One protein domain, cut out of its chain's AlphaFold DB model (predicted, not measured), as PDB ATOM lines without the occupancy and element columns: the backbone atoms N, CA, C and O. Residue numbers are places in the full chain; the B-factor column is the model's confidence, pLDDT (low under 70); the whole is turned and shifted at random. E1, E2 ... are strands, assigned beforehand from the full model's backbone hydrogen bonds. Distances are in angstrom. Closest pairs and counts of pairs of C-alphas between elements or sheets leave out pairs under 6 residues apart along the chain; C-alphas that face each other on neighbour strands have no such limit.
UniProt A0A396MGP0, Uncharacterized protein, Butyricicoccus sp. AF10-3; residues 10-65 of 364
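AT A GLANCE: This is residues 10 to 65 of the 364 residues of an uncharacterized protein of Butyricicoccus sp. AF10-3 (UniProt A0A396MGP0). Two strand hairpins, E1 with E2 and E3 with E4, join edge to edge through E2 and E4 into one strongly twisted, curled sheet, and a long loop, residues 29 to 50, leads away from E2 and comes back to E3. E2 is the bent strand through which the E1 and E2 hairpin joins the other one: its first part, residues 20 to 24, pairs with E1 and its last part, residues 25 to 28, pairs with E4. The printed part has 56 residues with four named strands, E1, E2, E3 and E4 along the chain, and no named helix; the sheet is mixed, in the order E1, E2, E4, E3. The class is all strand, though under half of the residues, 26 of 56, are in named strands. The whole is compact, with a radius of gyration of the C-alphas of 11.2 A and spans of 34 by 25 by 18 A.

IN THESE COORDINATES: Begin with the longest strand, E2, residues 20 to 28: find C-alpha 20 at (168.375, 221.907, 174.659) and go on to C-alpha 28, 19.0 A away. Before it comes E1, residues 10 to 14, 13.1 A long; look for its first C-alpha at (172.733, 214.670, 184.652). After the loop, E3 takes residues 51 to 56 and is 15.6 A long. E4, residues 59 to 64, runs 16.5 A and ends with C-alpha 64 at (158.795, 207.364, 179.066).

HOW THE PARTS SIT: Look first at E2, which bends by 72 degrees at residue 25. Over residues 20 to 24 it pairs with E1, antiparallel at 122 degrees; there you find N 13 and O 21 at 2.9 A and N 23 and O 11 at 2.8 A. Over residues 25 to 28 it pairs with E4, parallel; check N 60 and O 24 at 2.8 A and N 26 and O 60 at 2.9 A. On E4, turn to E3, its antiparallel neighbour at 158 degrees, where N 54 and O 61 are 2.9 A apart and the C-alphas of Tyr 51 and Pro 64, which face each other, are 4.5 A apart. E1 and E3 are the edge strands. E1 is apart from E3 and from E4, and E2 is apart from E3. Residues 31 to 32 make a short antiparallel pairing with residues 27 to 28 of E2.

THE WHOLE: The two farthest C-alphas, those of Asp 17 and Thr 38, are 34.7 A apart. From edge to edge the strands' lines turn by 119 degrees, and the way across the sheet turns by 80 degrees. The links E1 to E2 and E3 to E4 are tight; the link E2 to E3, 22 residues, is long. The printed part has no cut. In the B-factor column you will find a mean pLDDT of the printed part of 88.0, with the model's confidence under 70 at residues 38 to 41, in the long link.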
ATOM      1  N   LYS A  10     172.691 213.578 185.625       88.94
ATOM      2  CA  LYS A  10     172.733 214.670 184.652       88.94
ATOM      3  C   LYS A  10     172.590 214.085 183.257       88.94
ATOM      4  O   LYS A  10     173.315 213.156 182.910       88.94
ATOM      5  N   VAL A  11     171.662 214.618 182.473       88.19
ATOM      6  CA  VAL A  11     171.477 214.218 181.074       88.19
ATOM      7  C   VAL A  11     171.304 215.451 180.207       88.19
ATOM      8  O   VAL A  11     170.703 216.434 180.636       88.19
ATOM      9  N   ARG A  12     171.797 215.390 178.972       88.69
ATOM     10  CA  ARG A  12     171.454 216.369 177.942       88.69
ATOM     11  C   ARG A  12     170.057 216.037 177.416       88.69
ATOM     12  O   ARG A  12     169.833 214.923 176.949       88.69
ATOM     13  N   ALA A  13     169.126 216.979 177.528       91.56
ATOM     14  CA  ALA A  13     167.765 216.845 177.025       91.56
ATOM     15  C   ALA A  13     167.502 217.866 175.916       91.56
ATOM     16  O   ALA A  13     167.954 219.006 176.005       91.56
ATOM     17  N   TYR A  14     166.742 217.435 174.913       92.75
ATOM     18  CA  TYR A  14     166.289 218.237 173.780       92.75
ATOM     19  C   TYR A  14     164.769 218.366 173.873       92.75
ATOM     20  O   TYR A  14     164.080 217.388 174.182       92.75
ATOM     21  N   PHE A  15     164.257 219.570 173.659       93.50
ATOM     22  CA  PHE A  15     162.861 219.926 173.872       93.50
ATOM     23  C   PHE A  15     162.165 220.206 172.542       93.50
ATOM     24  O   PHE A  15     162.797 220.479 171.523       93.50
ATOM     25  N   THR A  16     160.837 220.104 172.538       93.25
ATOM     26  CA  THR A  16     160.040 220.281 171.317       93.25
ATOM     27  C   THR A  16     159.978 221.720 170.820       93.25
ATOM     28  O   THR A  16     159.521 221.953 169.710       93.25
ATOM     29  N   ASP A  17     160.424 222.675 171.632       88.25
ATOM     30  CA  ASP A  17     160.584 224.082 171.260       88.25
ATOM     31  C   ASP A  17     161.943 224.374 170.594       88.25
ATOM     32  O   ASP A  17     162.282 225.534 170.391       88.25
ATOM     33  N   GLY A  18     162.731 223.337 170.285       82.88
ATOM     34  CA  GLY A  18     164.064 223.454 169.688       82.88
ATOM     35  C   GLY A  18     165.186 223.647 170.710       82.88
ATOM     36  O   GLY A  18     166.348 223.396 170.402       82.88
ATOM     37  N   THR A  19     164.864 224.016 171.953       85.38
ATOM     38  CA  THR A  19     165.887 224.240 172.977       85.38
ATOM     39  C   THR A  19     166.509 222.931 173.454       85.38
ATOM     40  O   THR A  19     165.911 221.850 173.399       85.38
ATOM     41  N   ASN A  20     167.726 223.017 173.981       88.62
ATOM     42  CA  ASN A  20     168.375 221.907 174.659       88.62
ATOM     43  C   ASN A  20     169.111 222.404 175.909       88.62
ATOM     44  O   ASN A  20     169.470 223.576 176.002       88.62
ATOM     45  N   LYS A  21     169.297 221.524 176.897       88.38
ATOM     46  CA  LYS A  21     170.121 221.810 178.084       88.38
ATOM     47  C   LYS A  21     170.481 220.551 178.855       88.38
ATOM     48  O   LYS A  21     169.805 219.523 178.764       88.38
ATOM     49  N   GLU A  22     171.522 220.647 179.676       90.75
ATOM     50  CA  GLU A  22     171.761 219.671 180.736       90.75
ATOM     51  C   GLU A  22     170.683 219.812 181.823       90.75
ATOM     52  O   GLU A  22     170.476 220.885 182.392       90.75
ATOM     53  N   ILE A  23     169.990 218.715 182.119       91.56
ATOM     54  CA  ILE A  23     168.992 218.636 183.181       91.56
ATOM     55  C   ILE A  23     169.420 217.651 184.264       91.56
ATOM     56  O   ILE A  23     170.044 216.622 184.003       91.56
ATOM     57  N   LYS A  24     169.022 217.948 185.502       93.62
ATOM     58  CA  LYS A  24     169.164 217.054 186.655       93.62
ATOM     59  C   LYS A  24     167.905 216.202 186.792       93.62
ATOM     60  O   LYS A  24     166.861 216.711 187.199       93.62
ATOM     61  N   VAL A  25     167.986 214.917 186.458       93.88
ATOM     62  CA  VAL A  25     166.871 213.966 186.572       93.88
ATOM     63  C   VAL A  25     166.886 213.324 187.951       93.88
ATOM     64  O   VAL A  25     167.899 212.772 188.382       93.88
ATOM     65  N   ARG A  26     165.740 213.383 188.636       92.62
ATOM     66  CA  ARG A  26     165.553 212.831 189.989       92.62
ATOM     67  C   ARG A  26     164.592 211.650 190.042       92.62
ATOM     68  O   ARG A  26     164.669 210.840 190.963       92.62
ATOM     69  N   LYS A  27     163.689 211.534 189.062       93.25
ATOM     70  CA  LYS A  27     162.806 210.373 188.914       93.25
ATOM     71  C   LYS A  27     162.636 209.966 187.465       93.25
ATOM     72  O   LYS A  27     162.552 210.824 186.589       93.25
ATOM     73  N   VAL A  28     162.491 208.663 187.257       92.38
ATOM     74  CA  VAL A  28     162.073 208.069 185.989       92.38
ATOM     75  C   VAL A  28     160.902 207.133 186.261       92.38
ATOM     76  O   VAL A  28     160.983 206.257 187.120       92.38
ATOM     77  N   ASP A  29     159.794 207.342 185.551       91.88
ATOM     78  CA  ASP A  29     158.577 206.528 185.637       91.88
ATOM     79  C   ASP A  29     158.061 206.378 187.084       91.88
ATOM     80  O   ASP A  29     157.794 205.281 187.584       91.88
ATOM     81  N   GLY A  30     158.024 207.508 187.800       90.44
ATOM     82  CA  GLY A  30     157.590 207.601 189.198       90.44
ATOM     83  C   GLY A  30     158.593 207.092 190.243       90.44
ATOM     84  O   GLY A  30     158.366 207.299 191.434       90.44
ATOM     85  N   LYS A  31     159.713 206.480 189.835       90.62
ATOM     86  CA  LYS A  31     160.734 205.931 190.741       90.62
ATOM     87  C   LYS A  31     161.922 206.878 190.871       90.62
ATOM     88  O   LYS A  31     162.319 207.495 189.886       90.62
ATOM     89  N   LYS A  32     162.489 206.994 192.077       90.69
ATOM     90  CA  LYS A  32     163.721 207.767 192.313       90.69
ATOM     91  C   LYS A  32     164.868 207.192 191.485       90.69
ATOM     92  O   LYS A  32     164.971 205.974 191.345       90.69
ATOM     93  N   VAL A  33     165.699 208.072 190.934       89.00
ATOM     94  CA  VAL A  33     166.914 207.659 190.228       89.00
ATOM     95  C   VAL A  33     167.826 206.926 191.206       89.00
ATOM     96  O   VAL A  33     168.070 207.390 192.319       89.00
ATOM     97  N   ASN A  34     168.332 205.781 190.769       84.38
ATOM     98  CA  ASN A  34     169.278 204.972 191.522       84.38
ATOM     99  C   ASN A  34     170.424 204.576 190.594       84.38
ATOM    100  O   ASN A  34     170.482 203.458 190.086       84.38
ATOM    101  N   ASP A  35     171.301 205.539 190.316       72.12
ATOM    102  CA  ASP A  35     172.401 205.353 189.365       72.12
ATOM    103  C   ASP A  35     173.531 204.470 189.931       72.12
ATOM    104  O   ASP A  35     174.340 203.942 189.174       72.12
ATOM    105  N   ALA A  36     173.546 204.262 191.255       72.44
ATOM    106  CA  ALA A  36     174.487 203.390 191.955       72.44
ATOM    107  C   ALA A  36     174.085 201.899 191.935       72.44
ATOM    108  O   ALA A  36     174.885 201.052 192.334       72.44
ATOM    109  N   ALA A  37     172.864 201.568 191.500       70.75
ATOM    110  CA  ALA A  37     172.390 200.189 191.399       70.75
ATOM    111  C   ALA A  37     172.888 199.476 190.129       70.75
ATOM    112  O   ALA A  37     173.174 200.100 189.105       70.75
ATOM    113  N   THR A  38     172.964 198.145 190.193       69.31
ATOM    114  CA  THR A  38     173.382 197.265 189.090       69.31
ATOM    115  C   THR A  38     172.185 196.727 188.295       69.31
ATOM    116  O   THR A  38     171.136 196.457 188.878       69.31
ATOM    117  N   ASP A  39     172.370 196.534 186.983       66.62
ATOM    118  CA  ASP A  39     171.457 195.884 186.021       66.62
ATOM    119  C   ASP A  39     169.956 196.176 186.205       66.62
ATOM    120  O   ASP A  39     169.442 197.154 185.664       66.62
ATOM    121  N   THR A  40     169.232 195.317 186.928       64.75
ATOM    122  CA  THR A  40     167.761 195.313 186.993       64.75
ATOM    123  C   THR A  40     167.171 196.354 187.939       64.75
ATOM    124  O   THR A  40     166.019 196.744 187.754       64.75
ATOM    125  N   ASP A  41     167.947 196.824 188.917       66.50
ATOM    126  CA  ASP A  41     167.492 197.809 189.911       66.50
ATOM    127  C   ASP A  41     167.891 199.244 189.535       66.50
ATOM    128  O   ASP A  41     167.501 200.210 190.204       66.50
ATOM    129  N   LYS A  42     168.663 199.402 188.448       78.12
ATOM    130  CA  LYS A  42     169.104 200.702 187.953       78.12
ATOM    131  C   LYS A  42     167.925 201.474 187.370       78.12
ATOM    132  O   LYS A  42     167.411 201.170 186.297       78.12
ATOM    133  N   VAL A  43     167.534 202.540 188.059       79.25
ATOM    134  CA  VAL A  43     166.550 203.506 187.560       79.25
ATOM    135  C   VAL A  43     167.306 204.715 187.035       79.25
ATOM    136  O   VAL A  43     167.802 205.526 187.816       79.25
ATOM    137  N   THR A  44     167.397 204.839 185.712       84.19
ATOM    138  CA  THR A  44     168.025 205.985 185.047       84.19
ATOM    139  C   THR A  44     167.304 206.331 183.746       84.19
ATOM    140  O   THR A  44     166.492 205.551 183.242       84.19
ATOM    141  N   ALA A  45     167.560 207.528 183.221       85.38
ATOM    142  CA  ALA A  45     167.070 207.918 181.907       85.38
ATOM    143  C   ALA A  45     167.853 207.156 180.828       85.38
ATOM    144  O   ALA A  45     169.070 207.005 180.920       85.38
ATOM    145  N   ILE A  46     167.147 206.669 179.815       87.25
ATOM    146  CA  ILE A  46     167.724 205.918 178.703       87.25
ATOM    147  C   ILE A  46     167.916 206.898 177.548       87.25
ATOM    148  O   ILE A  46     167.026 207.697 177.251       87.25
ATOM    149  N   ALA A  47     169.080 206.843 176.901       86.06
ATOM    150  CA  ALA A  47     169.329 207.609 175.687       86.06
ATOM    151  C   ALA A  47     168.324 207.238 174.581       86.06
ATOM    152  O   ALA A  47     167.721 206.163 174.599       86.06
ATOM    153  N   ASP A  48     168.155 208.128 173.604       87.50
ATOM    154  CA  ASP A  48     167.353 207.877 172.401       87.50
ATOM    155  C   ASP A  48     165.914 207.423 172.734       87.50
ATOM    156  O   ASP A  48     165.381 206.471 172.164       87.50
ATOM    157  N   THR A  49     165.303 208.085 173.723       92.00
ATOM    158  CA  THR A  49     163.956 207.796 174.230       92.00
ATOM    159  C   THR A  49     163.176 209.097 174.412       92.00
ATOM    160  O   THR A  49     163.686 210.060 174.980       92.00
ATOM    161  N   LEU A  50     161.920 209.123 173.957       96.19
ATOM    162  CA  LEU A  50     161.005 210.241 174.200       96.19
ATOM    163  C   LEU A  50     160.440 210.170 175.621       96.19
ATOM    164  O   LEU A  50     160.035 209.102 176.088       96.19
ATOM    165  N   TYR A  51     160.355 211.322 176.280       96.81
ATOM    166  CA  TYR A  51     159.809 211.460 177.626       96.81
ATOM    167  C   TYR A  51     158.796 212.602 177.673       96.81
ATOM    168  O   TYR A  51     159.028 213.665 177.103       96.81
ATOM    169  N   THR A  52     157.712 212.416 178.426       97.12
ATOM    170  CA  THR A  52     157.038 213.562 179.044       97.12
ATOM    171  C   THR A  52     157.786 213.921 180.320       97.12
ATOM    172  O   THR A  52     158.418 213.062 180.944       97.12
ATOM    173  N   TYR A  53     157.749 215.192 180.714       96.31
ATOM    174  CA  TYR A  53     158.488 215.646 181.882       96.31
ATOM    175  C   TYR A  53     157.671 216.583 182.762       96.31
ATOM    176  O   TYR A  53     156.764 217.278 182.309       96.31
ATOM    177  N   LYS A  54     158.045 216.615 184.039       95.88
ATOM    178  CA  LYS A  54     157.630 217.632 185.000       95.88
ATOM    179  C   LYS A  54     158.876 218.314 185.554       95.88
ATOM    180  O   LYS A  54     159.766 217.642 186.076       95.88
ATOM    181  N   SER A  55     158.925 219.639 185.444       94.12
ATOM    182  CA  SER A  55     159.946 220.451 186.111       94.12
ATOM    183  C   SER A  55     159.535 220.722 187.561       94.12
ATOM    184  O   SER A  55     158.352 220.902 187.859       94.12
ATOM    185  N   THR A  56     160.506 220.693 188.468       90.25
ATOM    186  CA  THR A  56     160.363 220.998 189.897       90.25
ATOM    187  C   THR A  56     161.595 221.757 190.373       90.25
ATOM    188  O   THR A  56     162.630 221.697 189.708       90.25
ATOM    189  N   ASP A  57     161.517 222.390 191.541       89.06
ATOM    190  CA  ASP A  57     162.637 223.146 192.124       89.06
ATOM    191  C   ASP A  57     163.910 222.287 192.288       89.06
ATOM    192  O   ASP A  57     165.026 222.775 192.125       89.06
ATOM    193  N   ASP A  58     163.746 220.978 192.510       86.06
ATOM    194  CA  ASP A  58     164.845 220.026 192.728       86.06
ATOM    195  C   ASP A  58     165.325 219.292 191.455       86.06
ATOM    196  O   ASP A  58     166.193 218.412 191.530       86.06
ATOM    197  N   GLY A  59     164.757 219.607 190.284       92.06
ATOM    198  CA  GLY A  59     165.099 218.994 188.994       92.06
ATOM    199  C   GLY A  59     163.899 218.425 188.234       92.06
ATOM    200  O   GLY A  59     162.762 218.862 188.403       92.06
ATOM    201  N   TYR A  60     164.150 217.434 187.378       95.00
ATOM    202  CA  TYR A  60     163.183 216.889 186.424       95.00
ATOM    203  C   TYR A  60     162.719 215.476 186.800       95.00
ATOM    204  O   TYR A  60     163.519 214.610 187.170       95.00
ATOM    205  N   GLU A  61     161.415 215.235 186.671       95.88
ATOM    206  CA  GLU A  61     160.813 213.900 186.690       95.88
ATOM    207  C   GLU A  61     160.428 213.516 185.256       95.88
ATOM    208  O   GLU A  61     159.707 214.267 184.599       95.88
ATOM    209  N   LEU A  62     160.910 212.369 184.771       96.19
ATOM    210  CA  LEU A  62     160.685 211.898 183.403       96.19
ATOM    211  C   LEU A  62     159.744 210.689 183.378       96.19
ATOM    212  O   LEU A  62     159.918 209.757 184.161       96.19
ATOM    213  N   THR A  63     158.809 210.643 182.432       95.69
ATOM    214  CA  THR A  63     157.956 209.471 182.180       95.69
ATOM    215  C   THR A  63     158.113 209.040 180.722       95.69
ATOM    216  O   THR A  63     157.815 209.840 179.832       95.69
ATOM    217  N   PRO A  64     158.589 207.810 180.438       95.44
ATOM    218  CA  PRO A  64     158.795 207.364 179.066       95.44
ATOM    219  C   PRO A  64     157.507 207.442 178.251       95.44
ATOM    220  O   PRO A  64     156.437 207.045 178.724       95.44
ATOM    221  N   VAL A  65     157.621 207.903 177.013       96.56
ATOM    222  CA  VAL A  65     156.582 207.735 176.003       96.56
ATOM    223  C   VAL A  65     156.625 206.283 175.526       96.56
ATOM    224  O   VAL A  65     157.654 205.794 175.051       96.56
TER     225      VAL A  65